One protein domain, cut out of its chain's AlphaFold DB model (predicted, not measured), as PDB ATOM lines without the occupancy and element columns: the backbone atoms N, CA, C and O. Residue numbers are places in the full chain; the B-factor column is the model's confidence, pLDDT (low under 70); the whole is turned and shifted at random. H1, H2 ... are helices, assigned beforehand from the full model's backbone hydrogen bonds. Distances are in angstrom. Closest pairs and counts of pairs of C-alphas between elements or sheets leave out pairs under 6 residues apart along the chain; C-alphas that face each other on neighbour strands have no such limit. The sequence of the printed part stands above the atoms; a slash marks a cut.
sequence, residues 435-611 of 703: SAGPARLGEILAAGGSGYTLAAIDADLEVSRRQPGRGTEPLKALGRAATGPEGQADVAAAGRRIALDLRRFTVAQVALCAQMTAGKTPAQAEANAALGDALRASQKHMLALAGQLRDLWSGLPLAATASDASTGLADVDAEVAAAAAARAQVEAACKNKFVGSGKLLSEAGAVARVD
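Overview. This is residues 435 to 611 of the 703 residues of the protein "IPT/TIG domain-containing protein" of Nannocystis exedens (UniProt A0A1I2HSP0). An elongated stack of helices is built round the long helix H4, with long H6 beside it running the opposite way. H2 and H3 pack on this pair one after the other, H8 and H9 follow each other along another side of H4, and H1 packs on H4; H5 and H7 lie at opposite ends, and residues 591 to 611 fold back from H5's end. The 177 printed residues hold nine named helices, H1 to H9 in order, and no named strand: all helix, compact, radius of gyration of the C-alphas 17.6 A, spans 58 by 30 by 26 A.

Along the chain. H4, residues 485 to 515, is 44.2 A long from C-alpha 485 at (-51.437, 53.708, 20.847); H6, 529 to 555, is 39.7 A. The others are H1, 438 to 446, from C-alpha (-27.959, 47.016, 24.356); H2, 454 to 466; H3, 472 to 481; H5, 522 to 527; H7, 558 to 561; H8, 569 to 581; and H9, 583 to 590, ending at C-alpha (-21.512, 26.032, 31.942).

Arrangement. The hub H4 touches H6, opposite ways at a shallow tilt of 18 degrees, closest C-alphas Leu 502 and Met 542, 5.8 A. H2, H3, H4 and H6 form a bundle, helices side by side. H8 touches H4, closest C-alphas Arg 503 and Ala 579, 4.3 A; H6 and H8 are apart. With residues 500 to 511 alone, H4 touches H1, closest C-alphas Leu 445 and Val 507, 5.7 A. Every O i to N i+4 pair is within hydrogen-bond range in H2, H3, H4, H5, H6, H8 and H9; H1 has 3 of 5, and H7 is too short for one.

Size, cuts and confidence. The C-alphas farthest apart, Gly 484 and Thr 521, are 58.6 A apart. The printed part has no cut and no long link. Residues 519, 558 to 567 and 594 to 609 have pLDDT under 70.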
ATOM      1  N   SER A 435     -23.344  48.559  32.887       90.56
ATOM      2  CA  SER A 435     -21.956  48.380  32.452       90.56
ATOM      3  C   SER A 435     -21.836  48.132  30.943       90.56
ATOM      4  O   SER A 435     -20.777  48.337  30.345       90.56
ATOM      5  N   ALA A 436     -22.915  47.655  30.317       87.88
ATOM      6  CA  ALA A 436     -23.010  47.437  28.882       87.88
ATOM      7  C   ALA A 436     -24.388  47.858  28.353       87.88
ATOM      8  O   ALA A 436     -25.429  47.380  28.825       87.88
ATOM      9  N   GLY A 437     -24.389  48.735  27.347       86.19
ATOM     10  CA  GLY A 437     -25.588  49.105  26.599       86.19
ATOM     11  C   GLY A 437     -26.097  47.967  25.693       86.19
ATOM     12  O   GLY A 437     -25.378  46.991  25.462       86.19
ATOM     13  N   PRO A 438     -27.319  48.080  25.139       82.19
ATOM     14  CA  PRO A 438     -27.959  47.016  24.356       82.19
ATOM     15  C   PRO A 438     -27.142  46.490  23.164       82.19
ATOM     16  O   PRO A 438     -27.103  45.282  22.943       82.19
ATOM     17  N   ALA A 439     -26.459  47.369  22.421       83.38
ATOM     18  CA  ALA A 439     -25.624  46.973  21.281       83.38
ATOM     19  C   ALA A 439     -24.445  46.083  21.720       83.38
ATOM     20  O   ALA A 439     -24.214  45.013  21.156       83.38
ATOM     21  N   ARG A 440     -23.785  46.468  22.818       87.44
ATOM     22  CA  ARG A 440     -22.624  45.767  23.378       87.44
ATOM     23  C   ARG A 440     -22.972  44.383  23.939       87.44
ATOM     24  O   ARG A 440     -22.120  43.502  23.963       87.44
ATOM     25  N   LEU A 441     -24.221  44.142  24.355       88.81
ATOM     26  CA  LEU A 441     -24.649  42.816  24.831       88.81
ATOM     27  C   LEU A 441     -24.518  41.736  23.749       88.81
ATOM     28  O   LEU A 441     -24.163  40.602  24.062       88.81
ATOM     29  N   GLY A 442     -24.789  42.078  22.484       86.94
ATOM     30  CA  GLY A 442     -24.593  41.160  21.359       86.94
ATOM     31  C   GLY A 442     -23.118  40.827  21.129       86.94
ATOM     32  O   GLY A 442     -22.777  39.663  20.938       86.94
ATOM     33  N   GLU A 443     -22.246  41.830  21.221       90.06
ATOM     34  CA  GLU A 443     -20.794  41.677  21.070       90.06
ATOM     35  C   GLU A 443     -20.190  40.824  22.188       90.06
ATOM     36  O   GLU A 443     -19.429  39.897  21.916       90.06
ATOM     37  N   ILE A 444     -20.580  41.082  23.442       90.94
ATOM     38  CA  ILE A 444     -20.147  40.292  24.604       90.94
ATOM     39  C   ILE A 444     -20.564  38.832  24.424       90.94
ATOM     40  O   ILE A 444     -19.760  37.927  24.642       90.94
ATOM     41  N   LEU A 445     -21.807  38.588  24.001       89.25
ATOM     42  CA  LEU A 445     -22.310  37.236  23.774       89.25
ATOM     43  C   LEU A 445     -21.560  36.526  22.637       89.25
ATOM     44  O   LEU A 445     -21.180  35.365  22.789       89.25
ATOM     45  N   ALA A 446     -21.300  37.222  21.525       89.75
ATOM     46  CA  ALA A 446     -20.512  36.700  20.407       89.75
ATOM     47  C   ALA A 446     -19.061  36.389  20.812       89.75
ATOM     48  O   ALA A 446     -18.485  35.407  20.349       89.75
ATOM     49  N   ALA A 447     -18.498  37.172  21.735       90.75
ATOM     50  CA  ALA A 447     -17.185  36.947  22.335       90.75
ATOM     51  C   ALA A 447     -17.194  35.904  23.475       90.75
ATOM     52  O   ALA A 447     -16.226  35.812  24.234       90.75
ATOM     53  N   GLY A 448     -18.280  35.140  23.645       87.62
ATOM     54  CA  GLY A 448     -18.389  34.101  24.673       87.62
ATOM     55  C   GLY A 448     -18.411  34.637  26.110       87.62
ATOM     56  O   GLY A 448     -18.002  33.937  27.030       87.62
ATOM     57  N   GLY A 449     -18.852  35.880  26.309       85.94
ATOM     58  CA  GLY A 449     -18.897  36.546  27.614       85.94
ATOM     59  C   GLY A 449     -17.624  37.310  27.992       85.94
ATOM     60  O   GLY A 449     -17.551  37.868  29.088       85.94
ATOM     61  N   SER A 450     -16.622  37.362  27.109       87.25
ATOM     62  CA  SER A 450     -15.382  38.101  27.361       87.25
ATOM     63  C   SER A 450     -15.640  39.597  27.585       87.25
ATOM     64  O   SER A 450     -16.460  40.217  26.907       87.25
ATOM     65  N   GLY A 451     -14.936  40.189  28.552       84.12
ATOM     66  CA  GLY A 451     -15.062  41.608  28.901       84.12
ATOM     67  C   GLY A 451     -16.238  41.958  29.820       84.12
ATOM     68  O   GLY A 451     -16.367  43.127  30.187       84.12
ATOM     69  N   TYR A 452     -17.059  40.981  30.232       91.81
ATOM     70  CA  TYR A 452     -18.130  41.179  31.212       91.81
ATOM     71  C   TYR A 452     -17.749  40.570  32.567       91.81
ATOM     72  O   TYR A 452     -17.915  39.378  32.822       91.81
ATOM     73  N   THR A 453     -17.148  41.394  33.423       92.12
ATOM     74  CA  THR A 453     -16.574  40.968  34.707       92.12
ATOM     75  C   THR A 453     -17.653  40.692  35.756       92.12
ATOM     76  O   THR A 453     -18.757  41.228  35.677       92.12
ATOM     77  N   LEU A 454     -17.318  39.909  36.788       91.56
ATOM     78  CA  LEU A 454     -18.190  39.699  37.952       91.56
ATOM     79  C   LEU A 454     -18.694  41.028  38.551       91.56
ATOM     80  O   LEU A 454     -19.895  41.205  38.729       91.56
ATOM     81  N   ALA A 455     -17.796  41.997  38.763       91.81
ATOM     82  CA  ALA A 455     -18.150  43.310  39.304       91.81
ATOM     83  C   ALA A 455     -19.163  44.068  38.426       91.81
ATOM     84  O   ALA A 455     -20.069  44.708  38.962       91.81
ATOM     85  N   ALA A 456     -19.032  43.979  37.096       92.75
ATOM     86  CA  ALA A 456     -19.966  44.578  36.144       92.75
ATOM     87  C   ALA A 456     -21.338  43.883  36.169       92.75
ATOM     88  O   ALA A 456     -22.370  44.548  36.149       92.75
ATOM     89  N   ILE A 457     -21.363  42.553  36.277       93.81
ATOM     90  CA  ILE A 457     -22.601  41.765  36.360       93.81
ATOM     91  C   ILE A 457     -23.361  42.074  37.646       93.81
ATOM     92  O   ILE A 457     -24.564  42.338  37.611       93.81
ATOM     93  N   ASP A 458     -22.664  42.095  38.781       93.25
ATOM     94  CA  ASP A 458     -23.278  42.463  40.049       93.25
ATOM     95  C   ASP A 458     -23.769  43.917  40.013       93.25
ATOM     96  O   ASP A 458     -24.736  44.265  40.698       93.25
ATOM     97  N   ALA A 459     -23.063  44.813  39.307       93.75
ATOM     98  CA  ALA A 459     -23.431  46.229  39.218       93.75
ATOM     99  C   ALA A 459     -24.730  46.374  38.422       93.75
ATOM    100  O   ALA A 459     -25.679  47.003  38.883       93.75
ATOM    101  N   ASP A 460     -24.819  45.676  37.294       94.81
ATOM    102  CA  ASP A 460     -26.009  45.627  36.452       94.81
ATOM    103  C   ASP A 460     -27.210  45.010  37.177       94.81
ATOM    104  O   ASP A 460     -28.346  45.466  37.011       94.81
ATOM    105  N   LEU A 461     -26.966  44.002  38.021       93.69
ATOM    106  CA  LEU A 461     -27.976  43.400  38.890       93.69
ATOM    107  C   LEU A 461     -28.574  44.422  39.861       93.69
ATOM    108  O   LEU A 461     -29.793  44.457  40.038       93.69
ATOM    109  N   GLU A 462     -27.740  45.275  40.451       92.94
ATOM    110  CA  GLU A 462     -28.198  46.335  41.350       92.94
ATOM    111  C   GLU A 462     -29.006  47.403  40.603       92.94
ATOM    112  O   GLU A 462     -30.082  47.785  41.068       92.94
ATOM    113  N   VAL A 463     -28.551  47.821  39.414       94.00
ATOM    114  CA  VAL A 463     -29.299  48.762  38.561       94.00
ATOM    115  C   VAL A 463     -30.686  48.203  38.267       94.00
ATOM    116  O   VAL A 463     -31.685  48.863  38.534       94.00
ATOM    117  N   SER A 464     -30.760  46.956  37.795       93.12
ATOM    118  CA  SER A 464     -32.016  46.299  37.430       93.12
ATOM    119  C   SER A 464     -33.000  46.182  38.600       93.12
ATOM    120  O   SER A 464     -34.207  46.363  38.420       93.12
ATOM    121  N   ARG A 465     -32.503  45.915  39.816       91.12
ATOM    122  CA  ARG A 465     -33.324  45.832  41.038       91.12
ATOM    123  C   ARG A 465     -33.879  47.180  41.489       91.12
ATOM    124  O   ARG A 465     -34.943  47.208  42.101       91.12
ATOM    125  N   ARG A 466     -33.172  48.274  41.205       89.88
ATOM    126  CA  ARG A 466     -33.546  49.635  41.623       89.88
ATOM    127  C   ARG A 466     -34.355  50.411  40.589       89.88
ATOM    128  O   ARG A 466     -34.738  51.548  40.850       89.88
ATOM    129  N   GLN A 467     -34.637  49.812  39.436       85.81
ATOM    130  CA  GLN A 467     -35.488  50.425  38.423       85.81
ATOM    131  C   GLN A 467     -36.909  50.670  38.976       85.81
ATOM    132  O   GLN A 467     -37.531  49.741  39.505       85.81
ATOM    133  N   PRO A 468     -37.454  51.895  38.848       81.19
ATOM    134  CA  PRO A 468     -38.788  52.219  39.341       81.19
ATOM    135  C   PRO A 468     -39.884  51.504  38.535       81.19
ATOM    136  O   PRO A 468     -39.680  51.094  37.393       81.19
ATOM    137  N   GLY A 469     -41.073  51.365  39.131       79.38
ATOM    138  CA  GLY A 469     -42.262  50.853  38.430       79.38
ATOM    139  C   GLY A 469     -42.282  49.341  38.177       79.38
ATOM    140  O   GLY A 469     -43.111  48.870  37.408       79.38
ATOM    141  N   ARG A 470     -41.405  48.565  38.826       80.19
ATOM    142  CA  ARG A 470     -41.263  47.110  38.620       80.19
ATOM    143  C   ARG A 470     -42.094  46.214  39.550       80.19
ATOM    144  O   ARG A 470     -41.889  45.001  39.594       80.19
ATOM    145  N   GLY A 471     -43.010  46.791  40.325       81.69
ATOM    146  CA  GLY A 471     -43.922  46.027  41.181       81.69
ATOM    147  C   GLY A 471     -45.059  45.374  40.387       81.69
ATOM    148  O   GLY A 471     -45.482  45.911  39.365       81.69
ATOM    149  N   THR A 472     -45.601  44.262  40.894       83.00
ATOM    150  CA  THR A 472     -46.711  43.519  40.264       83.00
ATOM    151  C   THR A 472     -47.934  44.392  39.975       83.00
ATOM    152  O   THR A 472     -48.418  44.405  38.845       83.00
ATOM    153  N   GLU A 473     -48.429  45.152  40.958       86.31
ATOM    154  CA  GLU A 473     -49.631  45.980  40.763       86.31
ATOM    155  C   GLU A 473     -49.396  47.165  39.804       86.31
ATOM    156  O   GLU A 473     -50.199  47.329  38.885       86.31
ATOM    157  N   PRO A 474     -48.293  47.937  39.913       86.88
ATOM    158  CA  PRO A 474     -47.944  48.948  38.913       86.88
ATOM    159  C   PRO A 474     -47.882  48.412  37.477       86.88
ATOM    160  O   PRO A 474     -48.418  49.045  36.572       86.88
ATOM    161  N   LEU A 475     -47.278  47.238  37.259       87.56
ATOM    162  CA  LEU A 475     -47.154  46.643  35.923       87.56
ATOM    163  C   LEU A 475     -48.502  46.167  35.371       87.56
ATOM    164  O   LEU A 475     -48.808  46.415  34.206       87.56
ATOM    165  N   LYS A 476     -49.347  45.552  36.207       85.88
ATOM    166  CA  LYS A 476     -50.720  45.185  35.820       85.88
ATOM    167  C   LYS A 476     -51.575  46.408  35.519       85.88
ATOM    168  O   LYS A 476     -52.350  46.399  34.567       85.88
ATOM    169  N   ALA A 477     -51.457  47.464  36.325       86.06
ATOM    170  CA  ALA A 477     -52.145  48.729  36.094       86.06
ATOM    171  C   ALA A 477     -51.707  49.377  34.772       86.06
ATOM    172  O   ALA A 477     -52.570  49.780  33.997       86.06
ATOM    173  N   LEU A 478     -50.401  49.387  34.482       86.06
ATOM    174  CA  LEU A 478     -49.860  49.874  33.212       86.06
ATOM    175  C   LEU A 478     -50.407  49.071  32.023       86.06
ATOM    176  O   LEU A 478     -50.869  49.657  31.049       86.06
ATOM    177  N   GLY A 479     -50.437  47.739  32.138       82.25
ATOM    178  CA  GLY A 479     -51.049  46.868  31.134       82.25
ATOM    179  C   GLY A 479     -52.525  47.203  30.891       82.25
ATOM    180  O   GLY A 479     -52.932  47.370  29.743       82.25
ATOM    181  N   ARG A 480     -53.316  47.376  31.961       83.50
ATOM    182  CA  ARG A 480     -54.755  47.708  31.875       83.50
ATOM    183  C   ARG A 480     -55.018  49.071  31.236       83.50
ATOM    184  O   ARG A 480     -56.038  49.241  30.575       83.50
ATOM    185  N   ALA A 481     -54.112  50.028  31.422       81.19
ATOM    186  CA  ALA A 481     -54.232  51.374  30.870       81.19
ATOM    187  C   ALA A 481     -53.987  51.439  29.346       81.19
ATOM    188  O   ALA A 481     -54.340  52.437  28.716       81.19
ATOM    189  N   ALA A 482     -53.445  50.383  28.727       77.31
ATOM    190  CA  ALA A 482     -53.090  50.338  27.306       77.31
ATOM    191  C   ALA A 482     -54.296  50.130  26.364       77.31
ATOM    192  O   ALA A 482     -54.381  49.153  25.620       77.31
ATOM    193  N   THR A 483     -55.239  51.071  26.388       74.00
ATOM    194  CA  THR A 483     -56.455  51.069  25.553       74.00
ATOM    195  C   THR A 483     -56.281  51.779  24.200       74.00
ATOM    196  O   THR A 483     -57.144  51.651  23.336       74.00
ATOM    197  N   GLY A 484     -55.146  52.459  23.976       72.25
ATOM    198  CA  GLY A 484     -54.794  53.154  22.728       72.25
ATOM    199  C   GLY A 484     -53.278  53.177  22.442       72.25
ATOM    200  O   GLY A 484     -52.508  52.650  23.250       72.25
ATOM    201  N   PRO A 485     -52.829  53.778  21.318       72.75
ATOM    202  CA  PRO A 485     -51.437  53.708  20.847       72.75
ATOM    203  C   PRO A 485     -50.392  54.248  21.834       72.75
ATOM    204  O   PRO A 485     -49.318  53.670  21.961       72.75
ATOM    205  N   GLU A 486     -50.705  55.320  22.567       76.19
ATOM    206  CA  GLU A 486     -49.800  55.905  23.570       76.19
ATOM    207  C   GLU A 486     -49.600  54.966  24.768       76.19
ATOM    208  O   GLU A 486     -48.470  54.638  25.118       76.19
ATOM    209  N   GLY A 487     -50.684  54.419  25.327       76.81
ATOM    210  CA  GLY A 487     -50.589  53.436  26.413       76.81
ATOM    211  C   GLY A 487     -49.928  52.120  25.978       76.81
ATOM    212  O   GLY A 487     -49.248  51.472  26.771       76.81
ATOM    213  N   GLN A 488     -50.071  51.729  24.706       75.62
ATOM    214  CA  GLN A 488     -49.329  50.598  24.136       75.62
ATOM    215  C   GLN A 488     -47.833  50.899  24.008       75.62
ATOM    216  O   GLN A 488     -47.026  50.014  24.293       75.62
ATOM    217  N   ALA A 489     -47.457  52.128  23.648       80.50
ATOM    218  CA  ALA A 489     -46.064  52.562  23.616       80.50
ATOM    219  C   ALA A 489     -45.437  52.574  25.022       80.50
ATOM    220  O   ALA A 489     -44.299  52.131  25.179       80.50
ATOM    221  N   ASP A 490     -46.180  52.980  26.056       83.00
ATOM    222  CA  ASP A 490     -45.718  52.935  27.452       83.00
ATOM    223  C   ASP A 490     -45.504  51.498  27.946       83.00
ATOM    224  O   ASP A 490     -44.479  51.177  28.561       83.00
ATOM    225  N   VAL A 491     -46.437  50.596  27.625       84.19
ATOM    226  CA  VAL A 491     -46.294  49.160  27.900       84.19
ATOM    227  C   VAL A 491     -45.124  48.562  27.119       84.19
ATOM    228  O   VAL A 491     -44.341  47.803  27.688       84.19
ATOM    229  N   ALA A 492     -44.948  48.925  25.847       83.81
ATOM    230  CA  ALA A 492     -43.815  48.486  25.041       83.81
ATOM    231  C   ALA A 492     -42.485  48.993  25.608       83.81
ATOM    232  O   ALA A 492     -41.527  48.228  25.689       83.81
ATOM    233  N   ALA A 493     -42.418  50.240  26.076       86.12
ATOM    234  CA  ALA A 493     -41.225  50.802  26.698       86.12
ATOM    235  C   ALA A 493     -40.870  50.081  28.011       86.12
ATOM    236  O   ALA A 493     -39.711  49.703  28.220       86.12
ATOM    237  N   ALA A 494     -41.858  49.836  28.879       87.88
ATOM    238  CA  ALA A 494     -41.667  49.080  30.117       87.88
ATOM    239  C   ALA A 494     -41.270  47.620  29.837       87.88
ATOM    240  O   ALA A 494     -40.287  47.123  30.393       87.88
ATOM    241  N   GLY A 495     -41.977  46.956  28.920       88.31
ATOM    242  CA  GLY A 495     -41.695  45.591  28.490       88.31
ATOM    243  C   GLY A 495     -40.302  45.460  27.883       88.31
ATOM    244  O   GLY A 495     -39.553  44.562  28.260       88.31
ATOM    245  N   ARG A 496     -39.896  46.399  27.022       88.50
ATOM    246  CA  ARG A 496     -38.576  46.404  26.380       88.50
ATOM    247  C   ARG A 496     -37.460  46.552  27.403       88.50
ATOM    248  O   ARG A 496     -36.452  45.865  27.292       88.50
ATOM    249  N   ARG A 497     -37.637  47.388  28.432       88.62
ATOM    250  CA  ARG A 497     -36.673  47.503  29.543       88.62
ATOM    251  C   ARG A 497     -36.520  46.189  30.308       88.62
ATOM    252  O   ARG A 497     -35.394  45.790  30.597       88.62
ATOM    253  N   ILE A 498     -37.625  45.507  30.618       91.38
ATOM    254  CA  ILE A 498     -37.580  44.218  31.328       91.38
ATOM    255  C   ILE A 498     -36.961  43.129  30.434       91.38
ATOM    256  O   ILE A 498     -36.125  42.356  30.899       91.38
ATOM    257  N   ALA A 499     -37.307  43.097  29.145       89.94
ATOM    258  CA  ALA A 499     -36.764  42.148  28.175       89.94
ATOM    259  C   ALA A 499     -35.260  42.354  27.912       89.94
ATOM    260  O   ALA A 499     -34.507  41.385  27.851       89.94
ATOM    261  N   LEU A 500     -34.796  43.605  27.836       90.81
ATOM    262  CA  LEU A 500     -33.370  43.928  27.734       90.81
ATOM    263  C   LEU A 500     -32.590  43.475  28.967       90.81
ATOM    264  O   LEU A 500     -31.492  42.938  28.830       90.81
ATOM    265  N   ASP A 501     -33.155  43.639  30.164       92.75
ATOM    266  CA  ASP A 501     -32.547  43.103  31.380       92.75
ATOM    267  C   ASP A 501     -32.513  41.574  31.370       92.75
ATOM    268  O   ASP A 501     -31.494  40.983  31.721       92.75
ATOM    269  N   LEU A 502     -33.580  40.918  30.907       91.19
ATOM    270  CA  LEU A 502     -33.608  39.463  30.752       91.19
ATOM    271  C   LEU A 502     -32.488  38.984  29.814       91.19
ATOM    272  O   LEU A 502     -31.736  38.064  30.149       91.19
ATOM    273  N   ARG A 503     -32.310  39.653  28.669       90.62
ATOM    274  CA  ARG A 503     -31.194  39.391  27.753       90.62
ATOM    275  C   ARG A 503     -29.848  39.637  28.428       90.62
ATOM    276  O   ARG A 503     -28.973  38.780  28.350       90.62
ATOM    277  N   ARG A 504     -29.683  40.762  29.126       93.25
ATOM    278  CA  ARG A 504     -28.448  41.125  29.836       93.25
ATOM    279  C   ARG A 504     -28.026  40.055  30.834       93.25
ATOM    280  O   ARG A 504     -26.882  39.614  30.794       93.25
ATOM    281  N   PHE A 505     -28.943  39.592  31.680       92.06
ATOM    282  CA  PHE A 505     -28.620  38.554  32.658       92.06
ATOM    283  C   PHE A 505     -28.408  37.188  32.015       92.06
ATOM    284  O   PHE A 505     -27.607  36.417  32.531       92.06
ATOM    285  N   THR A 506     -28.997  36.917  30.849       89.31
ATOM    286  CA  THR A 506     -28.645  35.719  30.074       89.31
ATOM    287  C   THR A 506     -27.197  35.788  29.572       89.31
ATOM    288  O   THR A 506     -26.434  34.841  29.759       89.31
ATOM    289  N   VAL A 507     -26.772  36.931  29.018       91.69
ATOM    290  CA  VAL A 507     -25.371  37.165  28.615       91.69
ATOM    291  C   VAL A 507     -24.428  37.099  29.823       91.69
ATOM    292  O   VAL A 507     -23.348  36.514  29.735       91.69
ATOM    293  N   ALA A 508     -24.852  37.626  30.975       92.50
ATOM    294  CA  ALA A 508     -24.100  37.539  32.223       92.50
ATOM    295  C   ALA A 508     -23.863  36.084  32.656       92.50
ATOM    296  O   ALA A 508     -22.759  35.749  33.073       92.50
ATOM    297  N   GLN A 509     -24.855  35.196  32.522       89.19
ATOM    298  CA  GLN A 509     -24.677  33.778  32.858       89.19
ATOM    299  C   GLN A 509     -23.629  33.097  31.964       89.19
ATOM    300  O   GLN A 509     -22.815  32.327  32.478       89.19
ATOM    301  N   VAL A 510     -23.585  33.424  30.663       89.44
ATOM    302  CA  VAL A 510     -22.511  32.958  29.762       89.44
ATOM    303  C   VAL A 510     -21.147  33.415  30.283       89.44
ATOM    304  O   VAL A 510     -20.246  32.594  30.447       89.44
ATOM    305  N   ALA A 511     -21.012  34.704  30.604       92.38
ATOM    306  CA  ALA A 511     -19.761  35.290  31.081       92.38
ATOM    307  C   ALA A 511     -19.295  34.720  32.431       92.38
ATOM    308  O   ALA A 511     -18.103  34.456  32.603       92.38
ATOM    309  N   LEU A 512     -20.215  34.491  33.373       90.44
ATOM    310  CA  LEU A 512     -19.910  33.876  34.669       90.44
ATOM    311  C   LEU A 512     -19.385  32.453  34.491       90.44
ATOM    312  O   LEU A 512     -18.346  32.109  35.048       90.44
ATOM    313  N   CYS A 513     -20.061  31.636  33.680       87.44
ATOM    314  CA  CYS A 513     -19.621  30.270  33.408       87.44
ATOM    315  C   CYS A 513     -18.303  30.217  32.619       87.44
ATOM    316  O   CYS A 513     -17.472  29.343  32.871       87.44
ATOM    317  N   ALA A 514     -18.063  31.170  31.713       88.38
ATOM    318  CA  ALA A 514     -16.794  31.287  30.999       88.38
ATOM    319  C   ALA A 514     -15.612  31.595  31.940       88.38
ATOM    320  O   ALA A 514     -14.512  31.087  31.719       88.38
ATOM    321  N   GLN A 515     -15.845  32.362  33.011       89.44
ATOM    322  CA  GLN A 515     -14.843  32.691  34.037       89.44
ATOM    323  C   GLN A 515     -14.546  31.534  35.005       89.44
ATOM    324  O   GLN A 515     -13.540  31.570  35.711       89.44
ATOM    325  N   MET A 516     -15.382  30.492  35.040       86.50
ATOM    326  CA  MET A 516     -15.190  29.361  35.946       86.50
ATOM    327  C   MET A 516     -14.078  28.416  35.482       86.50
ATOM    328  O   MET A 516     -13.938  28.065  34.299       86.50
ATOM    329  N   THR A 517     -13.321  27.915  36.454       83.56
ATOM    330  CA  THR A 517     -12.335  26.855  36.232       83.56
ATOM    331  C   THR A 517     -13.033  25.511  36.011       83.56
ATOM    332  O   THR A 517     -14.007  25.182  36.686       83.56
ATOM    333  N   ALA A 518     -12.567  24.733  35.028       78.25
ATOM    334  CA  ALA A 518     -13.090  23.390  34.772       78.25
ATOM    335  C   ALA A 518     -12.407  22.371  35.692       78.25
ATOM    336  O   ALA A 518     -11.187  22.407  35.853       78.25
ATOM    337  N   GLY A 519     -13.168  21.425  36.237       69.25
ATOM    338  CA  GLY A 519     -12.611  20.302  36.987       69.25
ATOM    339  C   GLY A 519     -13.564  19.754  38.039       69.25
ATOM    340  O   GLY A 519     -14.758  20.009  37.945       69.25
ATOM    341  N   LYS A 520     -13.048  18.920  38.957       70.62
ATOM    342  CA  LYS A 520     -13.803  18.175  39.983       70.62
ATOM    343  C   LYS A 520     -13.134  18.147  41.372       70.62
ATOM    344  O   LYS A 520     -13.417  17.247  42.161       70.62
ATOM    345  N   THR A 521     -12.278  19.113  41.706       76.25
ATOM    346  CA  THR A 521     -11.623  19.174  43.028       76.25
ATOM    347  C   THR A 521     -12.293  20.173  43.987       76.25
ATOM    348  O   THR A 521     -12.905  21.142  43.533       76.25
ATOM    349  N   PRO A 522     -12.160  19.995  45.318       76.06
ATOM    350  CA  PRO A 522     -12.611  20.984  46.302       76.06
ATOM    351  C   PRO A 522     -11.985  22.374  46.110       76.06
ATOM    352  O   PRO A 522     -12.686  23.373  46.211       76.06
ATOM    353  N   ALA A 523     -10.700  22.444  45.745       77.12
ATOM    354  CA  ALA A 523     -10.011  23.709  45.476       77.12
ATOM    355  C   ALA A 523     -10.628  24.475  44.288       77.12
ATOM    356  O   ALA A 523     -10.738  25.696  44.311       77.12
ATOM    357  N   GLN A 524     -11.076  23.755  43.255       76.25
ATOM    358  CA  GLN A 524     -11.793  24.354  42.125       76.25
ATOM    359  C   GLN A 524     -13.203  24.811  42.520       76.25
ATOM    360  O   GLN A 524     -13.674  25.837  42.033       76.25
ATOM    361  N   ALA A 525     -13.870  24.081  43.420       73.88
ATOM    362  CA  ALA A 525     -15.170  24.487  43.952       73.88
ATOM    363  C   ALA A 525     -15.072  25.793  44.756       73.88
ATOM    364  O   ALA A 525     -15.898  26.684  44.575       73.88
ATOM    365  N   GLU A 526     -14.038  25.930  45.587       78.88
ATOM    366  CA  GLU A 526     -13.763  27.154  46.344       78.88
ATOM    367  C   GLU A 526     -13.441  28.336  45.416       78.88
ATOM    368  O   GLU A 526     -14.039  29.403  45.549       78.88
ATOM    369  N   ALA A 527     -12.594  28.129  44.401       81.00
ATOM    370  CA  ALA A 527     -12.260  29.161  43.415       81.00
ATOM    371  C   ALA A 527     -13.479  29.663  42.613       81.00
ATOM    372  O   ALA A 527     -13.532  30.831  42.231       81.00
ATOM    373  N   ASN A 528     -14.474  28.801  42.368       82.88
ATOM    374  CA  ASN A 528     -15.681  29.150  41.615       82.88
ATOM    375  C   ASN A 528     -16.837  29.669  42.503       82.88
ATOM    376  O   ASN A 528     -17.887  30.014  41.958       82.88
ATOM    377  N   ALA A 529     -16.688  29.741  43.833       82.56
ATOM    378  CA  ALA A 529     -17.792  30.033  44.756       82.56
ATOM    379  C   ALA A 529     -18.495  31.375  44.465       82.56
ATOM    380  O   ALA A 529     -19.702  31.399  44.241       82.56
ATOM    381  N   ALA A 530     -17.741  32.477  44.363       84.31
ATOM    382  CA  ALA A 530     -18.306  33.805  44.093       84.31
ATOM    383  C   ALA A 530     -19.029  33.883  42.732       84.31
ATOM    384  O   ALA A 530     -20.113  34.456  42.625       84.31
ATOM    385  N   LEU A 531     -18.464  33.246  41.699       86.88
ATOM    386  CA  LEU A 531     -19.091  33.154  40.377       86.88
ATOM    387  C   LEU A 531     -20.389  32.330  40.432       86.88
ATOM    388  O   LEU A 531     -21.365  32.671  39.765       86.88
ATOM    389  N   GLY A 532     -20.420  31.262  41.234       83.50
ATOM    390  CA  GLY A 532     -21.609  30.439  41.455       83.50
ATOM    391  C   GLY A 532     -22.719  31.181  42.203       83.50
ATOM    392  O   GLY A 532     -23.898  31.033  41.876       83.50
ATOM    393  N   ASP A 533     -22.364  32.016  43.176       84.06
ATOM    394  CA  ASP A 533     -23.304  32.862  43.918       84.06
ATOM    395  C   ASP A 533     -23.941  33.914  43.005       84.06
ATOM    396  O   ASP A 533     -25.169  34.044  42.971       84.06
ATOM    397  N   ALA A 534     -23.123  34.591  42.197       87.56
ATOM    398  CA  ALA A 534     -23.592  35.540  41.191       87.56
ATOM    399  C   ALA A 534     -24.473  34.867  40.128       87.56
ATOM    400  O   ALA A 534     -25.501  35.422  39.733       87.56
ATOM    401  N   LEU A 535     -24.143  33.636  39.717       86.75
ATOM    402  CA  LEU A 535     -24.956  32.861  38.776       86.75
ATOM    403  C   LEU A 535     -26.357  32.586  39.344       86.75
ATOM    404  O   LEU A 535     -27.358  32.809  38.661       86.75
ATOM    405  N   ARG A 536     -26.445  32.179  40.617       83.62
ATOM    406  CA  ARG A 536     -27.724  31.956  41.317       83.62
ATOM    407  C   ARG A 536     -28.513  33.249  41.499       83.62
ATOM    408  O   ARG A 536     -29.727  33.267  41.289       83.62
ATOM    409  N   ALA A 537     -27.839  34.337  41.865       87.19
ATOM    410  CA  ALA A 537     -28.466  35.645  42.013       87.19
ATOM    411  C   ALA A 537     -29.039  36.154  40.679       87.19
ATOM    412  O   ALA A 537     -30.175  36.633  40.652       87.19
ATOM    413  N   SER A 538     -28.290  35.980  39.587       88.94
ATOM    414  CA  SER A 538     -28.724  36.271  38.218       88.94
ATOM    415  C   SER A 538     -29.939  35.424  37.827       88.94
ATOM    416  O   SER A 538     -30.947  35.966  37.382       88.94
ATOM    417  N   GLN A 539     -29.910  34.111  38.082       86.19
ATOM    418  CA  GLN A 539     -31.025  33.216  37.760       86.19
ATOM    419  C   GLN A 539     -32.309  33.574  38.518       86.19
ATOM    420  O   GLN A 539     -33.379  33.689  37.918       86.19
ATOM    421  N   LYS A 540     -32.208  33.803  39.832       86.81
ATOM    422  CA  LYS A 540     -33.344  34.241  40.654       86.81
ATOM    423  C   LYS A 540     -33.934  35.552  40.133       86.81
ATOM    424  O   LYS A 540     -35.152  35.716  40.111       86.81
ATOM    425  N   HIS A 541     -33.074  36.475  39.710       90.69
ATOM    426  CA  HIS A 541     -33.498  37.759  39.169       90.69
ATOM    427  C   HIS A 541     -34.167  37.618  37.798       90.69
ATOM    428  O   HIS A 541     -35.221  38.204  37.587       90.69
ATOM    429  N   MET A 542     -33.652  36.767  36.907       88.94
ATOM    430  CA  MET A 542     -34.310  36.463  35.628       88.94
ATOM    431  C   MET A 542     -35.719  35.891  35.805       88.94
ATOM    432  O   MET A 542     -36.633  36.294  35.086       88.94
ATOM    433  N   LEU A 543     -35.928  35.001  36.782       86.06
ATOM    434  CA  LEU A 543     -37.264  34.481  37.097       86.06
ATOM    435  C   LEU A 543     -38.216  35.593  37.567       86.06
ATOM    436  O   LEU A 543     -39.386  35.602  37.182       86.06
ATOM    437  N   ALA A 544     -37.716  36.555  38.348       89.38
ATOM    438  CA  ALA A 544     -38.489  37.728  38.745       89.38
ATOM    439  C   ALA A 544     -38.829  38.630  37.544       89.38
ATOM    440  O   ALA A 544     -39.978  39.045  37.410       89.38
ATOM    441  N   LEU A 545     -37.877  38.872  36.633       90.62
ATOM    442  CA  LEU A 545     -38.100  39.640  35.397       90.62
ATOM    443  C   LEU A 545     -39.141  38.968  34.486       90.62
ATOM    444  O   LEU A 545     -40.027  39.634  33.954       90.62
ATOM    445  N   ALA A 546     -39.089  37.641  34.348       87.25
ATOM    446  CA  ALA A 546     -40.100  36.884  33.610       87.25
ATOM    447  C   ALA A 546     -41.491  36.996  34.264       87.25
ATOM    448  O   ALA A 546     -42.496  37.132  33.567       87.25
ATOM    449  N   GLY A 547     -41.560  36.995  35.601       87.44
ATOM    450  CA  GLY A 547     -42.792  37.271  36.344       87.44
ATOM    451  C   GLY A 547     -43.340  38.679  36.088       87.44
ATOM    452  O   GLY A 547     -44.528  38.827  35.833       87.44
ATOM    453  N   GLN A 548     -42.472  39.692  36.066       90.00
ATOM    454  CA  GLN A 548     -42.840  41.081  35.770       90.00
ATOM    455  C   GLN A 548     -43.386  41.252  34.349       90.00
ATOM    456  O   GLN A 548     -44.393  41.931  34.153       90.00
ATOM    457  N   LEU A 549     -42.767  40.601  33.359       88.00
ATOM    458  CA  LEU A 549     -43.313  40.558  32.002       88.00
ATOM    459  C   LEU A 549     -44.686  39.879  31.982       88.00
ATOM    460  O   LEU A 549     -45.605  40.410  31.373       88.00
ATOM    461  N   ARG A 550     -44.870  38.756  32.691       85.62
ATOM    462  CA  ARG A 550     -46.183  38.096  32.802       85.62
ATOM    463  C   ARG A 550     -47.234  39.012  33.428       85.62
ATOM    464  O   ARG A 550     -48.358  39.061  32.935       85.62
ATOM    465  N   ASP A 551     -46.881  39.739  34.483       85.94
ATOM    466  CA  ASP A 551     -47.771  40.706  35.128       85.94
ATOM    467  C   ASP A 551     -48.187  41.810  34.142       85.94
ATOM    468  O   ASP A 551     -49.379  42.101  34.017       85.94
ATOM    469  N   LEU A 552     -47.235  42.343  33.369       85.56
ATOM    470  CA  LEU A 552     -47.490  43.323  32.312       85.56
ATOM    471  C   LEU A 552     -48.421  42.763  31.220       85.56
ATOM    472  O   LEU A 552     -49.415  43.399  30.869       85.56
ATOM    473  N   TRP A 553     -48.148  41.546  30.735       81.00
ATOM    474  CA  TRP A 553     -48.969  40.864  29.729       81.00
ATOM    475  C   TRP A 553     -50.381  40.549  30.232       81.00
ATOM    476  O   TRP A 553     -51.332  40.648  29.467       81.00
ATOM    477  N   SER A 554     -50.540  40.211  31.515       78.88
ATOM    478  CA  SER A 554     -51.848  39.893  32.105       78.88
ATOM    479  C   SER A 554     -52.785  41.098  32.214       78.88
ATOM    480  O   SER A 554     -54.001  40.924  32.259       78.88
ATOM    481  N   GLY A 555     -52.234  42.314  32.267       76.56
ATOM    482  CA  GLY A 555     -53.023  43.542  32.299       76.56
ATOM    483  C   GLY A 555     -53.494  44.002  30.919       76.56
ATOM    484  O   GLY A 555     -54.463  44.750  30.839       76.56
ATOM    485  N   LEU A 556     -52.825  43.577  29.843       76.81
ATOM    486  CA  LEU A 556     -53.080  44.067  28.490       76.81
ATOM    487  C   LEU A 556     -54.459  43.631  27.962       76.81
ATOM    488  O   LEU A 556     -54.765  42.435  27.960       76.81
ATOM    489  N   PRO A 557     -55.279  44.564  27.440       72.50
ATOM    490  CA  PRO A 557     -56.535  44.220  26.791       72.50
ATOM    491  C   PRO A 557     -56.315  43.285  25.600       72.50
ATOM    492  O   PRO A 557     -55.432  43.496  24.769       72.50
ATOM    493  N   LEU A 558     -57.191  42.296  25.458       64.88
ATOM    494  CA  LEU A 558     -57.141  41.270  24.411       64.88
ATOM    495  C   LEU A 558     -57.034  41.860  22.995       64.88
ATOM    496  O   LEU A 558     -56.224  41.404  22.191       64.88
ATOM    497  N   ALA A 559     -57.776  42.933  22.718       61.81
ATOM    498  CA  ALA A 559     -57.729  43.652  21.444       61.81
ATOM    499  C   ALA A 559     -56.378  44.352  21.180       61.81
ATOM    500  O   ALA A 559     -55.957  44.450  20.031       61.81
ATOM    501  N   ALA A 560     -55.673  44.790  22.230       61.06
ATOM    502  CA  ALA A 560     -54.351  45.413  22.132       61.06
ATOM    503  C   ALA A 560     -53.231  44.385  21.887       61.06
ATOM    504  O   ALA A 560     -52.161  44.726  21.389       61.06
ATOM    505  N   THR A 561     -53.468  43.109  22.210       60.97
ATOM    506  CA  THR A 561     -52.481  42.044  21.979       60.97
ATOM    507  C   THR A 561     -52.398  41.582  20.520       60.97
ATOM    508  O   THR A 561     -51.368  41.035  20.128       60.97
ATOM    509  N   ALA A 562     -53.436  41.842  19.713       54.81
ATOM    510  CA  ALA A 562     -53.619  41.272  18.377       54.81
ATOM    511  C   ALA A 562     -53.691  42.304  17.230       54.81
ATOM    512  O   ALA A 562     -54.026  41.919  16.112       54.81
ATOM    513  N   SER A 563     -53.424  43.593  17.477       53.12
ATOM    514  CA  SER A 563     -53.569  44.646  16.460       53.12
ATOM    515  C   SER A 563     -52.249  45.054  15.792       53.12
ATOM    516  O   SER A 563     -51.193  45.110  16.425       53.12
ATOM    517  N   ASP A 564     -52.350  45.442  14.519       50.00
ATOM    518  CA  ASP A 564     -51.286  46.026  13.683       50.00
ATOM    519  C   ASP A 564     -50.766  47.380  14.229       50.00
ATOM    520  O   ASP A 564     -49.753  47.905  13.772       50.00
ATOM    521  N   ALA A 565     -51.453  47.943  15.234       49.88
ATOM    522  CA  ALA A 565     -51.124  49.198  15.912       49.88
ATOM    523  C   ALA A 565     -50.096  49.043  17.052       49.88
ATOM    524  O   ALA A 565     -49.797  50.025  17.732       49.88
ATOM    525  N   SER A 566     -49.549  47.840  17.272       55.44
ATOM    526  CA  SER A 566     -48.603  47.552  18.352       55.44
ATOM    527  C   SER A 566     -47.220  48.175  18.109       55.44
ATOM    528  O   SER A 566     -46.258  47.483  17.761       55.44
ATOM    529  N   THR A 567     -47.096  49.487  18.279       63.00
ATOM    530  CA  THR A 567     -45.810  50.182  18.213       63.00
ATOM    531  C   THR A 567     -44.898  49.666  19.336       63.00
ATOM    532  O   THR A 567     -45.194  49.775  20.522       63.00
ATOM    533  N   GLY A 568     -43.794  49.011  18.968       70.44
ATOM    534  CA  GLY A 568     -42.741  48.576  19.895       70.44
ATOM    535  C   GLY A 568     -42.937  47.231  20.616       70.44
ATOM    536  O   GLY A 568     -41.962  46.706  21.149       70.44
ATOM    537  N   LEU A 569     -44.126  46.602  20.616       75.69
ATOM    538  CA  LEU A 569     -44.301  45.273  21.253       75.69
ATOM    539  C   LEU A 569     -43.496  44.168  20.551       75.69
ATOM    540  O   LEU A 569     -42.997  43.257  21.207       75.69
ATOM    541  N   ALA A 570     -43.314  44.277  19.232       75.19
ATOM    542  CA  ALA A 570     -42.455  43.367  18.477       75.19
ATOM    543  C   ALA A 570     -40.980  43.458  18.907       75.19
ATOM    544  O   ALA A 570     -40.282  42.445  18.883       75.19
ATOM    545  N   ASP A 571     -40.521  44.633  19.350       79.31
ATOM    546  CA  ASP A 571     -39.163  44.809  19.874       79.31
ATOM    547  C   ASP A 571     -39.010  44.135  21.242       79.31
ATOM    548  O   ASP A 571     -37.963  43.560  21.530       79.31
ATOM    549  N   VAL A 572     -40.062  44.144  22.073       84.81
ATOM    550  CA  VAL A 572     -40.088  43.377  23.331       84.81
ATOM    551  C   VAL A 572     -39.949  41.884  23.039       84.81
ATOM    552  O   VAL A 572     -39.091  41.219  23.619       84.81
ATOM    553  N   ASP A 573     -40.749  41.372  22.103       79.12
ATOM    554  CA  ASP A 573     -40.731  39.961  21.714       79.12
ATOM    555  C   ASP A 573     -39.383  39.556  21.095       79.12
ATOM    556  O   ASP A 573     -38.883  38.465  21.368       79.12
ATOM    557  N   ALA A 574     -38.757  40.441  20.312       80.81
ATOM    558  CA  ALA A 574     -37.429  40.219  19.748       80.81
ATOM    559  C   ALA A 574     -36.347  40.101  20.835       80.81
ATOM    560  O   ALA A 574     -35.507  39.203  20.762       80.81
ATOM    561  N   GLU A 575     -36.379  40.949  21.867       84.12
ATOM    562  CA  GLU A 575     -35.427  40.877  22.985       84.12
ATOM    563  C   GLU A 575     -35.649  39.628  23.855       84.12
ATOM    564  O   GLU A 575     -34.685  38.963  24.245       84.12
ATOM    565  N   VAL A 576     -36.908  39.245  24.105       83.88
ATOM    566  CA  VAL A 576     -37.240  37.996  24.811       83.88
ATOM    567  C   VAL A 576     -36.789  36.773  24.004       83.88
ATOM    568  O   VAL A 576     -36.209  35.842  24.564       83.88
ATOM    569  N   ALA A 577     -36.997  36.779  22.685       80.62
ATOM    570  CA  ALA A 577     -36.530  35.720  21.797       80.62
ATOM    571  C   ALA A 577     -34.995  35.643  21.755       80.62
ATOM    572  O   ALA A 577     -34.440  34.544  21.784       80.62
ATOM    573  N   ALA A 578     -34.301  36.785  21.747       81.69
ATOM    574  CA  ALA A 578     -32.843  36.838  21.817       81.69
ATOM    575  C   ALA A 578     -32.313  36.256  23.139       81.69
ATOM    576  O   ALA A 578     -31.363  35.472  23.129       81.69
ATOM    577  N   ALA A 579     -32.957  36.575  24.269       83.94
ATOM    578  CA  ALA A 579     -32.641  35.972  25.563       83.94
ATOM    579  C   ALA A 579     -32.874  34.449  25.553       83.94
ATOM    580  O   ALA A 579     -32.013  33.683  25.980       83.94
ATOM    581  N   ALA A 580     -33.998  33.985  24.998       81.38
ATOM    582  CA  ALA A 580     -34.295  32.556  24.889       81.38
ATOM    583  C   ALA A 580     -33.295  31.806  23.985       81.38
ATOM    584  O   ALA A 580     -32.891  30.689  24.310       81.38
ATOM    585  N   ALA A 581     -32.854  32.418  22.880       81.00
ATOM    586  CA  ALA A 581     -31.898  31.825  21.944       81.00
ATOM    587  C   ALA A 581     -30.492  31.654  22.545       81.00
ATOM    588  O   ALA A 581     -29.808  30.671  22.252       81.00
ATOM    589  N   ALA A 582     -30.074  32.562  23.433       81.94
ATOM    590  CA  ALA A 582     -28.774  32.500  24.102       81.94
ATOM    591  C   ALA A 582     -28.643  31.307  25.071       81.94
ATOM    592  O   ALA A 582     -27.531  30.951  25.463       81.94
ATOM    593  N   ARG A 583     -29.746  30.623  25.411       79.88
ATOM    594  CA  ARG A 583     -29.756  29.446  26.293       79.88
ATOM    595  C   ARG A 583     -28.734  28.380  25.901       79.88
ATOM    596  O   ARG A 583     -28.010  27.895  26.764       79.88
ATOM    597  N   ALA A 584     -28.660  28.026  24.617       81.31
ATOM    598  CA  ALA A 584     -27.731  26.998  24.148       81.31
ATOM    599  C   ALA A 584     -26.267  27.383  24.434       81.31
ATOM    600  O   ALA A 584     -25.445  26.529  24.760       81.31
ATOM    601  N   GLN A 585     -25.949  28.680  24.369       83.88
ATOM    602  CA  GLN A 585     -24.622  29.198  24.692       83.88
ATOM    603  C   GLN A 585     -24.357  29.167  26.198       83.88
ATOM    604  O   GLN A 585     -23.244  28.839  26.597       83.88
ATOM    605  N   VAL A 586     -25.365  29.439  27.037       83.19
ATOM    606  CA  VAL A 586     -25.227  29.295  28.494       83.19
ATOM    607  C   VAL A 586     -24.984  27.829  28.866       83.19
ATOM    608  O   VAL A 586     -24.023  27.525  29.570       83.19
ATOM    609  N   GLU A 587     -25.791  26.898  28.346       80.56
ATOM    610  CA  GLU A 587     -25.629  25.456  28.589       80.56
ATOM    611  C   GLU A 587     -24.244  24.960  28.142       80.56
ATOM    612  O   GLU A 587     -23.587  24.204  28.864       80.56
ATOM    613  N   ALA A 588     -23.765  25.427  26.986       82.94
ATOM    614  CA  ALA A 588     -22.430  25.114  26.493       82.94
ATOM    615  C   ALA A 588     -21.323  25.694  27.390       82.94
ATOM    616  O   ALA A 588     -20.390  24.970  27.739       82.94
ATOM    617  N   ALA A 589     -21.427  26.964  27.795       83.12
ATOM    618  CA  ALA A 589     -20.426  27.641  28.623       83.12
ATOM    619  C   ALA A 589     -20.314  27.025  30.026       83.12
ATOM    620  O   ALA A 589     -19.218  26.888  30.568       83.12
ATOM    621  N   CYS A 590     -21.442  26.616  30.604       79.12
ATOM    622  CA  CYS A 590     -21.512  26.032  31.942       79.12
ATOM    623  C   CYS A 590     -21.128  24.536  31.973       79.12
ATOM    624  O   CYS A 590     -20.961  23.947  33.048       79.12
ATOM    625  N   LYS A 591     -20.961  23.888  30.813       78.12
ATOM    626  CA  LYS A 591     -20.640  22.458  30.724       78.12
ATOM    627  C   LYS A 591     -19.299  22.139  31.400       78.12
ATOM    628  O   LYS A 591     -18.270  22.725  31.081       78.12
ATOM    629  N   ASN A 592     -19.290  21.142  32.289       71.94
ATOM    630  CA  ASN A 592     -18.097  20.636  32.997       71.94
ATOM    631  C   ASN A 592     -17.369  21.649  33.917       71.94
ATOM    632  O   ASN A 592     -16.210  21.426  34.271       71.94
ATOM    633  N   LYS A 593     -18.028  22.739  34.331       72.88
ATOM    634  CA  LYS A 593     -17.443  23.791  35.187       72.88
ATOM    635  C   LYS A 593     -17.726  23.646  36.700       72.88
ATOM    636  O   LYS A 593     -17.402  24.549  37.464       72.88
ATOM    637  N   PHE A 594     -18.309  22.526  37.155       63.44
ATOM    638  CA  PHE A 594     -18.851  22.383  38.523       63.44
ATOM    639  C   PHE A 594     -18.494  21.056  39.225       63.44
ATOM    640  O   PHE A 594     -18.400  20.009  38.579       63.44
ATOM    641  N   VAL A 595     -18.365  21.092  40.565       47.75
ATOM    642  CA  VAL A 595     -17.902  19.982  41.432       47.75
ATOM    643  C   VAL A 595     -18.706  19.847  42.739       47.75
ATOM    644  O   VAL A 595     -18.902  20.847  43.415       47.75
ATOM    645  N   GLY A 596     -19.017  18.605  43.162       41.19
ATOM    646  CA  GLY A 596     -18.997  18.174  44.584       41.19
ATOM    647  C   GLY A 596     -20.303  18.236  45.405       41.19
ATOM    648  O   GLY A 596     -20.850  19.303  45.623       41.19
ATOM    649  N   SER A 597     -20.765  17.067  45.891       39.16
ATOM    650  CA  SER A 597     -21.940  16.768  46.760       39.16
ATOM    651  C   SER A 597     -23.350  17.192  46.311       39.16
ATOM    652  O   SER A 597     -24.290  17.177  47.103       39.16
ATOM    653  N   GLY A 598     -23.560  17.492  45.028       43.53
ATOM    654  CA  GLY A 598     -24.908  17.491  44.438       43.53
ATOM    655  C   GLY A 598     -25.857  18.615  44.881       43.53
ATOM    656  O   GLY A 598     -26.939  18.716  44.316       43.53
ATOM    657  N   LYS A 599     -25.464  19.510  45.799       47.72
ATOM    658  CA  LYS A 599     -26.298  20.658  46.219       47.72
ATOM    659  C   LYS A 599     -26.170  21.918  45.355       47.72
ATOM    660  O   LYS A 599     -26.992  22.812  45.492       47.72
ATOM    661  N   LEU A 600     -25.206  21.975  44.434       44.88
ATOM    662  CA  LEU A 600     -25.161  22.982  43.356       44.88
ATOM    663  C   LEU A 600     -25.546  22.404  41.980       44.88
ATOM    664  O   LEU A 600     -25.752  23.147  41.028       44.88
ATOM    665  N   LEU A 601     -25.661  21.073  41.865       42.00
ATOM    666  CA  LEU A 601     -25.820  20.366  40.588       42.00
ATOM    667  C   LEU A 601     -27.281  20.048  40.230       42.00
ATOM    668  O   LEU A 601     -27.570  19.833  39.057       42.00
ATOM    669  N   SER A 602     -28.223  20.080  41.181       46.22
ATOM    670  CA  SER A 602     -29.653  19.906  40.869       46.22
ATOM    671  C   SER A 602     -30.244  21.068  40.055       46.22
ATOM    672  O   SER A 602     -31.274  20.893  39.412       46.22
ATOM    673  N   GLU A 603     -29.584  22.233  40.026       44.47
ATOM    674  CA  GLU A 603     -30.050  23.439  39.323       44.47
ATOM    675  C   GLU A 603     -29.238  23.793  38.067       44.47
ATOM    676  O   GLU A 603     -29.650  24.661  37.306       44.47
ATOM    677  N   ALA A 604     -28.134  23.101  37.758       41.03
ATOM    678  CA  ALA A 604     -27.471  23.264  36.456       41.03
ATOM    679  C   ALA A 604     -28.385  22.807  35.290       41.03
ATOM    680  O   ALA A 604     -28.297  23.321  34.178       41.03
ATOM    681  N   GLY A 605     -29.341  21.907  35.563       48.09
ATOM    682  CA  GLY A 605     -30.471  21.601  34.668       48.09
ATOM    683  C   GLY A 605     -31.571  22.681  34.626       48.09
ATOM    684  O   GLY A 605     -32.498  22.586  33.816       48.09
ATOM    685  N   ALA A 606     -31.457  23.704  35.481       51.53
ATOM    686  CA  ALA A 606     -32.340  24.859  35.653       51.53
ATOM    687  C   ALA A 606     -31.652  26.195  35.294       51.53
ATOM    688  O   ALA A 606     -32.104  27.257  35.717       51.53
ATOM    689  N   VAL A 607     -30.575  26.160  34.503       55.81
ATOM    690  CA  VAL A 607     -29.957  27.352  33.900       55.81
ATOM    691  C   VAL A 607     -30.893  27.936  32.830       55.81
ATOM    692  O   VAL A 607     -31.554  27.177  32.120       55.81
ATOM    693  N   ALA A 608     -30.996  29.275  32.781       55.47
ATOM    694  CA  ALA A 608     -31.804  30.110  31.876       55.47
ATOM    695  C   ALA A 608     -32.875  29.376  31.046       55.47
ATOM    696  O   ALA A 608     -32.722  29.152  29.844       55.47
ATOM    697  N   ARG A 609     -34.018  29.056  31.661       62.09
ATOM    698  CA  ARG A 609     -35.243  28.805  30.897       62.09
ATOM    699  C   ARG A 609     -36.074  30.071  30.893       62.09
ATOM    700  O   ARG A 609     -36.842  30.316  31.820       62.09
ATOM    701  N   VAL A 610     -35.936  30.860  29.833       70.00
ATOM    702  CA  VAL A 610     -37.024  31.753  29.437       70.00
ATOM    703  C   VAL A 610     -38.124  30.845  28.887       70.00
ATOM    704  O   VAL A 610     -38.104  30.451  27.724       70.00
ATOM    705  N   ASP A 611     -39.016  30.399  29.770       73.56
ATOM    706  CA  ASP A 611     -40.145  29.540  29.416       73.56
ATOM    707  C   ASP A 611     -41.192  30.382  28.676       73.56
ATOM    708  O   ASP A 611     -42.058  31.017  29.284       73.56
TER     709      ASP A 611